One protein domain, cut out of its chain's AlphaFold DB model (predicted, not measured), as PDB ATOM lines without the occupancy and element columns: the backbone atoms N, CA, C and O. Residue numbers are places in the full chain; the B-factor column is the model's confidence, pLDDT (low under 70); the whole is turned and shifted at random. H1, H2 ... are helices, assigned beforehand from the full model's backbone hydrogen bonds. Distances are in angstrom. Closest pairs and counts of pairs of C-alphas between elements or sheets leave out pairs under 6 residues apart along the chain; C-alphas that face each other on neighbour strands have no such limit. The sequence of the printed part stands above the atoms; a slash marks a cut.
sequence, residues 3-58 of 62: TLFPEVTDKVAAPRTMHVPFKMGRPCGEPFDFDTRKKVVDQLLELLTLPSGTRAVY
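Overview. This is residues 3 to 58 of the 62 residues of an uncharacterized protein of Planomicrobium sp. Y74 (UniProt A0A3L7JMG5). The model is a loose, flat horseshoe: H1 and the looped stretch of residues 13 to 33 make one arm, the long helix H2 makes the other, and the short H3 turns inward at the open end. The 56 printed residues hold three named helices, H1, H2 and H3 in chain order, and no named strand. The class is all helix, with 26 of 56 residues in named elements; the radius of gyration of the C-alphas is 13.0 A and the spans are 32 by 28 by 14 A.

Arrangement. H1, residues 6 to 12, H2, residues 34 to 48, and H3, residues 55 to 58, are apart from one another. Every O i to N i+4 pair is within hydrogen-bond range in H1 and H2; H3 is too short for one.

Along the chain. H1 begins at C-alpha 6 (30.377, -37.865, -9.158) and is 10.1 A long. H2 is 21.1 A long. H3 ends at C-alpha 58 (24.766, -49.108, -14.057).

Size, cuts and confidence. The C-alphas of Gly 25 and Pro 51, the two farthest apart, are 33.0 A apart. The printed part has no cut. H1 to H2 is a long link. Residues 13, 15 and 54 to 58 have pLDDT under 70.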
ATOM      1  N   THR A   3      35.565 -41.337  -3.982       74.00
ATOM      2  CA  THR A   3      35.209 -39.920  -4.082       74.00
ATOM      3  C   THR A   3      33.724 -39.713  -3.832       74.00
ATOM      4  O   THR A   3      32.872 -40.517  -4.206       74.00
ATOM      5  N   LEU A   4      33.424 -38.592  -3.193       74.06
ATOM      6  CA  LEU A   4      32.068 -38.131  -2.909       74.06
ATOM      7  C   LEU A   4      31.514 -37.271  -4.053       74.06
ATOM      8  O   LEU A   4      30.335 -36.942  -4.060       74.06
ATOM      9  N   PHE A   5      32.360 -36.918  -5.024       77.00
ATOM     10  CA  PHE A   5      32.000 -36.069  -6.152       77.00
ATOM     11  C   PHE A   5      31.847 -36.916  -7.423       77.00
ATOM     12  O   PHE A   5      32.858 -37.427  -7.931       77.00
ATOM     13  N   PRO A   6      30.619 -37.076  -7.950       73.31
ATOM     14  CA  PRO A   6      30.377 -37.865  -9.158       73.31
ATOM     15  C   PRO A   6      31.071 -37.243 -10.376       73.31
ATOM     16  O   PRO A   6      31.791 -37.934 -11.092       73.31
ATOM     17  N   GLU A   7      31.015 -35.914 -10.503       79.19
ATOM     18  CA  GLU A   7      31.630 -35.148 -11.600       79.19
ATOM     19  C   GLU A   7      33.138 -35.400 -11.745       79.19
ATOM     20  O   GLU A   7      33.677 -35.451 -12.851       79.19
ATOM     21  N   VAL A   8      33.837 -35.589 -10.621       73.12
ATOM     22  CA  VAL A   8      35.279 -35.874 -10.614       73.12
ATOM     23  C   VAL A   8      35.547 -37.296 -11.104       73.12
ATOM     24  O   VAL A   8      36.512 -37.524 -11.831       73.12
ATOM     25  N   THR A   9      34.688 -38.251 -10.745       73.75
ATOM     26  CA  THR A   9      34.814 -39.647 -11.191       73.75
ATOM     27  C   THR A   9      34.637 -39.757 -12.696       73.75
ATOM     28  O   THR A   9      35.431 -40.429 -13.356       73.75
ATOM     29  N   ASP A  10      33.635 -39.067 -13.233       75.69
ATOM     30  CA  ASP A  10      33.302 -39.124 -14.655       75.69
ATOM     31  C   ASP A  10      34.319 -38.372 -15.509       75.69
ATOM     32  O   ASP A  10      34.749 -38.876 -16.544       75.69
ATOM     33  N   LYS A  11      34.782 -37.204 -15.048       77.62
ATOM     34  CA  LYS A  11      35.769 -36.402 -15.780       77.62
ATOM     35  C   LYS A  11      37.151 -37.047 -15.819       77.62
ATOM     36  O   LYS A  11      37.842 -36.957 -16.829       77.62
ATOM     37  N   VAL A  12      37.586 -37.641 -14.708       78.69
ATOM     38  CA  VAL A  12      38.930 -38.228 -14.607       78.69
ATOM     39  C   VAL A  12      38.955 -39.630 -15.220       78.69
ATOM     40  O   VAL A  12      40.000 -40.050 -15.711       78.69
ATOM     41  N   ALA A  13      37.828 -40.356 -15.185       69.50
ATOM     42  CA  ALA A  13      37.680 -41.730 -15.677       69.50
ATOM     43  C   ALA A  13      38.823 -42.671 -15.235       69.50
ATOM     44  O   ALA A  13      39.139 -43.661 -15.899       69.50
ATOM     45  N   ALA A  14      39.466 -42.361 -14.101       74.94
ATOM     46  CA  ALA A  14      40.644 -43.080 -13.653       74.94
ATOM     47  C   ALA A  14      40.264 -44.521 -13.285       74.94
ATOM     48  O   ALA A  14      39.300 -44.726 -12.530       74.94
ATOM     49  N   PRO A  15      41.045 -45.521 -13.734       64.00
ATOM     50  CA  PRO A  15      40.822 -46.910 -13.365       64.00
ATOM     51  C   PRO A  15      40.747 -47.054 -11.838       64.00
ATOM     52  O   PRO A  15      41.625 -46.572 -11.123       64.00
ATOM     53  N   ARG A  16      39.716 -47.746 -11.329       72.06
ATOM     54  CA  ARG A  16      39.492 -48.009  -9.886       72.06
ATOM     55  C   ARG A  16      39.126 -46.777  -9.035       72.06
ATOM     56  O   ARG A  16      39.338 -46.775  -7.814       72.06
ATOM     57  N   THR A  17      38.581 -45.730  -9.648       74.50
ATOM     58  CA  THR A  17      37.891 -44.657  -8.916       74.50
ATOM     59  C   THR A  17      36.417 -45.008  -8.782       74.50
ATOM     60  O   THR A  17      35.773 -45.327  -9.778       74.50
ATOM     61  N   MET A  18      35.900 -44.981  -7.554       72.44
ATOM     62  CA  MET A  18      34.494 -45.258  -7.266       72.44
ATOM     63  C   MET A  18      33.852 -44.033  -6.631       72.44
ATOM     64  O   MET A  18      34.372 -43.491  -5.650       72.44
ATOM     65  N   HIS A  19      32.728 -43.617  -7.202       80.19
ATOM     66  CA  HIS A  19      31.827 -42.681  -6.558       80.19
ATOM     67  C   HIS A  19      30.977 -43.436  -5.538       80.19
ATOM     68  O   HIS A  19      30.502 -44.534  -5.825       80.19
ATOM     69  N   VAL A  20      30.794 -42.851  -4.358       75.38
ATOM     70  CA  VAL A  20      29.869 -43.371  -3.353       75.38
ATOM     71  C   VAL A  20      28.823 -42.302  -3.017       75.38
ATOM     72  O   VAL A  20      29.209 -41.165  -2.728       75.38
ATOM     73  N   PRO A  21      27.517 -42.633  -3.023       75.69
ATOM     74  CA  PRO A  21      26.430 -41.668  -2.849       75.69
ATOM     75  C   PRO A  21      26.183 -41.322  -1.368       75.69
ATOM     76  O   PRO A  21      25.047 -41.193  -0.915       75.69
ATOM     77  N   PHE A  22      27.248 -41.201  -0.571       78.62
ATOM     78  CA  PHE A  22      27.148 -40.849   0.844       78.62
ATOM     79  C   PHE A  22      27.389 -39.357   1.075       78.62
ATOM     80  O   PHE A  22      28.027 -38.667   0.279       78.62
ATOM     81  N   LYS A  23      26.891 -38.844   2.206       74.94
ATOM     82  CA  LYS A  23      27.097 -37.445   2.596       74.94
ATOM     83  C   LYS A  23      28.577 -37.147   2.842       74.94
ATOM     84  O   LYS A  23      29.346 -37.990   3.313       74.94
ATOM     85  N   MET A  24      28.955 -35.897   2.584       72.38
ATOM     86  CA  MET A  24      30.312 -35.419   2.819       72.38
ATOM     87  C   MET A  24      30.732 -35.632   4.280       72.38
ATOM     88  O   MET A  24      29.968 -35.360   5.205       72.38
ATOM     89  N   GLY A  25      31.942 -36.158   4.482       76.38
ATOM     90  CA  GLY A  25      32.476 -36.497   5.805       76.38
ATOM     91  C   GLY A  25      32.138 -37.907   6.301       76.38
ATOM     92  O   GLY A  25      32.720 -38.339   7.291       76.38
ATOM     93  N   ARG A  26      31.258 -38.652   5.615       78.25
ATOM     94  CA  ARG A  26      30.916 -40.046   5.958       78.25
ATOM     95  C   ARG A  26      30.944 -40.930   4.707       78.25
ATOM     96  O   ARG A  26      29.900 -41.406   4.272       78.25
ATOM     97  N   PRO A  27      32.128 -41.171   4.113       72.50
ATOM     98  CA  PRO A  27      32.248 -41.902   2.848       72.50
ATOM     99  C   PRO A  27      31.824 -43.373   2.926       72.50
ATOM    100  O   PRO A  27      31.652 -44.001   1.890       72.50
ATOM    101  N   CYS A  28      31.645 -43.915   4.132       74.88
ATOM    102  CA  CYS A  28      31.161 -45.277   4.364       74.88
ATOM    103  C   CYS A  28      29.768 -45.304   5.021       74.88
ATOM    104  O   CYS A  28      29.380 -46.329   5.576       74.88
ATOM    105  N   GLY A  29      29.037 -44.184   4.992       81.50
ATOM    106  CA  GLY A  29      27.727 -44.054   5.623       81.50
ATOM    107  C   GLY A  29      27.772 -43.870   7.143       81.50
ATOM    108  O   GLY A  29      28.820 -43.616   7.744       81.50
ATOM    109  N   GLU A  30      26.591 -43.947   7.752       83.88
ATOM    110  CA  GLU A  30      26.383 -43.807   9.191       83.88
ATOM    111  C   GLU A  30      26.764 -45.088   9.950       83.88
ATOM    112  O   GLU A  30      26.397 -46.191   9.525       83.88
ATOM    113  N   PRO A  31      27.454 -44.985  11.103       82.31
ATOM    114  CA  PRO A  31      27.624 -46.128  11.987       82.31
ATOM    115  C   PRO A  31      26.259 -46.703  12.376       82.31
ATOM    116  O   PRO A  31      25.334 -45.968  12.710       82.31
ATOM    117  N   PHE A  32      26.150 -48.028  12.377       85.06
ATOM    118  CA  PHE A  32      24.944 -48.754  12.791       85.06
ATOM    119  C   PHE A  32      23.700 -48.603  11.895       85.06
ATOM    120  O   PHE A  32      22.671 -49.182  12.223       85.06
ATOM    121  N   ASP A  33      23.790 -47.978  10.719       85.62
ATOM    122  CA  ASP A  33      22.702 -48.017   9.730       85.62
ATOM    123  C   ASP A  33      22.660 -49.394   9.040       85.62
ATOM    124  O   ASP A  33      23.381 -49.681   8.080       85.62
ATOM    125  N   PHE A  34      21.914 -50.330   9.629       86.81
ATOM    126  CA  PHE A  34      21.799 -51.703   9.129       86.81
ATOM    127  C   PHE A  34      20.937 -51.801   7.869       86.81
ATOM    128  O   PHE A  34      21.222 -52.646   7.021       86.81
ATOM    129  N   ASP A  35      19.947 -50.923   7.714       88.94
ATOM    130  CA  ASP A  35      19.040 -50.941   6.566       88.94
ATOM    131  C   ASP A  35      19.777 -50.565   5.284       88.94
ATOM    132  O   ASP A  35      19.706 -51.285   4.285       88.94
ATOM    133  N   THR A  36      20.561 -49.484   5.323       84.62
ATOM    134  CA  THR A  36      21.386 -49.081   4.179       84.62
ATOM    135  C   THR A  36      22.437 -50.140   3.861       84.62
ATOM    136  O   THR A  36      22.659 -50.456   2.693       84.62
ATOM    137  N   ARG A  37      23.047 -50.764   4.879       84.56
ATOM    138  CA  ARG A  37      24.018 -51.848   4.660       84.56
ATOM    139  C   ARG A  37      23.393 -53.058   3.979       84.56
ATOM    140  O   ARG A  37      24.002 -53.593   3.059       84.56
ATOM    141  N   LYS A  38      22.187 -53.461   4.385       91.19
ATOM    142  CA  LYS A  38      21.474 -54.566   3.741       91.19
ATOM    143  C   LYS A  38      21.192 -54.254   2.269       91.19
ATOM    144  O   LYS A  38      21.546 -55.057   1.416       91.19
ATOM    145  N   LYS A  39      20.683 -53.053   1.971       87.88
ATOM    146  CA  LYS A  39      20.432 -52.605   0.589       87.88
ATOM    147  C   LYS A  39      21.684 -52.644  -0.287       87.88
ATOM    148  O   LYS A  39      21.626 -53.142  -1.403       87.88
ATOM    149  N   VAL A  40      22.815 -52.148   0.218       85.06
ATOM    150  CA  VAL A  40      24.087 -52.169  -0.525       85.06
ATOM    151  C   VAL A  40      24.541 -53.605  -0.795       85.06
ATOM    152  O   VAL A  40      25.014 -53.899  -1.887       85.06
ATOM    153  N   VAL A  41      24.393 -54.508   0.179       88.81
ATOM    154  CA  VAL A  41      24.732 -55.928  -0.005       88.81
ATOM    155  C   VAL A  41      23.843 -56.564  -1.072       88.81
ATOM    156  O   VAL A  41      24.375 -57.224  -1.961       88.81
ATOM    157  N   ASP A  42      22.533 -56.325  -1.035       91.38
ATOM    158  CA  ASP A  42      21.592 -56.849  -2.031       91.38
ATOM    159  C   ASP A  42      21.946 -56.349  -3.449       91.38
ATOM    160  O   ASP A  42      22.077 -57.153  -4.371       91.38
ATOM    161  N   GLN A  43      22.246 -55.054  -3.609       85.75
ATOM    162  CA  GLN A  43      22.696 -54.473  -4.886       85.75
ATOM    163  C   GLN A  43      24.016 -55.079  -5.392       85.75
ATOM    164  O   GLN A  43      24.192 -55.301  -6.590       85.75
ATOM    165  N   LEU A  44      24.968 -55.358  -4.494       84.12
ATOM    166  CA  LEU A  44      26.229 -56.010  -4.864       84.12
ATOM    167  C   LEU A  44      26.016 -57.467  -5.285       84.12
ATOM    168  O   LEU A  44      26.688 -57.939  -6.202       84.12
ATOM    169  N   LEU A  45      25.092 -58.178  -4.635       89.88
ATOM    170  CA  LEU A  45      24.720 -59.539  -5.016       89.88
ATOM    171  C   LEU A  45      24.052 -59.567  -6.393       89.88
ATOM    172  O   LEU A  45      24.394 -60.423  -7.204       89.88
ATOM    173  N   GLU A  46      23.173 -58.609  -6.690       87.50
ATOM    174  CA  GLU A  46      22.601 -58.438  -8.030       87.50
ATOM    175  C   GLU A  46      23.696 -58.162  -9.069       87.50
ATOM    176  O   GLU A  46      23.735 -58.811 -10.115       87.50
ATOM    177  N   LEU A  47      24.651 -57.280  -8.757       81.81
ATOM    178  CA  LEU A  47      25.770 -56.959  -9.647       81.81
ATOM    179  C   LEU A  47      26.635 -58.183  -9.968       81.81
ATOM    180  O   LEU A  47      27.065 -58.343 -11.108       81.81
ATOM    181  N   LEU A  48      26.866 -59.072  -9.000       84.69
ATOM    182  CA  LEU A  48      27.638 -60.303  -9.210       84.69
ATOM    183  C   LEU A  48      27.001 -61.261 -10.225       84.69
ATOM    184  O   LEU A  48      27.702 -62.108 -10.777       84.69
ATOM    185  N   THR A  49      25.696 -61.140 -10.484       88.19
ATOM    186  CA  THR A  49      25.018 -61.937 -11.516       88.19
ATOM    187  C   THR A  49      25.239 -61.399 -12.933       88.19
ATOM    188  O   THR A  49      24.978 -62.109 -13.906       88.19
ATOM    189  N   LEU A  50      25.745 -60.167 -13.074       84.19
ATOM    190  CA  LEU A  50      25.963 -59.514 -14.361       84.19
ATOM    191  C   LEU A  50      27.344 -59.854 -14.952       84.19
ATOM    192  O   LEU A  50      28.316 -60.056 -14.221       84.19
ATOM    193  N   PRO A  51      27.477 -59.875 -16.292       83.62
ATOM    194  CA  PRO A  51      28.765 -60.091 -16.934       83.62
ATOM    195  C   PRO A  51      29.715 -58.909 -16.698       83.62
ATOM    196  O   PRO A  51      29.310 -57.741 -16.691       83.62
ATOM    197  N   SER A  52      31.005 -59.213 -16.560       77.25
ATOM    198  CA  SER A  52      32.086 -58.238 -16.389       77.25
ATOM    199  C   SER A  52      32.083 -57.175 -17.497       77.25
ATOM    200  O   SER A  52      31.971 -57.503 -18.675       77.25
ATOM    201  N   GLY A  53      32.274 -55.898 -17.143       70.50
ATOM    202  CA  GLY A  53      32.401 -54.804 -18.124       70.50
ATOM    203  C   GLY A  53      31.093 -54.101 -18.509       70.50
ATOM    204  O   GLY A  53      31.103 -53.215 -19.358       70.50
ATOM    205  N   THR A  54      29.984 -54.404 -17.839       65.94
ATOM    206  CA  THR A  54      28.652 -53.788 -18.010       65.94
ATOM    207  C   THR A  54      28.541 -52.356 -17.468       65.94
ATOM    208  O   THR A  54      27.476 -51.950 -17.017       65.94
ATOM    209  N   ARG A  55      29.617 -51.544 -17.525       65.56
ATOM    210  CA  ARG A  55      29.647 -50.198 -16.913       65.56
ATOM    211  C   ARG A  55      28.454 -49.320 -17.337       65.56
ATOM    212  O   ARG A  55      27.937 -48.563 -16.526       65.56
ATOM    213  N   ALA A  56      28.035 -49.442 -18.596       63.41
ATOM    214  CA  ALA A  56      26.933 -48.677 -19.175       63.41
ATOM    215  C   ALA A  56      25.554 -49.020 -18.583       63.41
ATOM    216  O   ALA A  56      24.693 -48.155 -18.548       63.41
ATOM    217  N   VAL A  57      25.359 -50.242 -18.076       62.50
ATOM    218  CA  VAL A  57      24.075 -50.696 -17.507       62.50
ATOM    219  C   VAL A  57      23.832 -50.092 -16.116       62.50
ATOM    220  O   VAL A  57      22.697 -49.969 -15.677       62.50
ATOM    221  N   TYR A  58      24.887 -49.661 -15.414       58.41
ATOM    222  CA  TYR A  58      24.766 -49.108 -14.057       58.41
ATOM    223  C   TYR A  58      24.274 -47.656 -14.006       58.41
ATOM    224  O   TYR A  58      23.999 -47.171 -12.914       58.41
TER     225      TYR A  58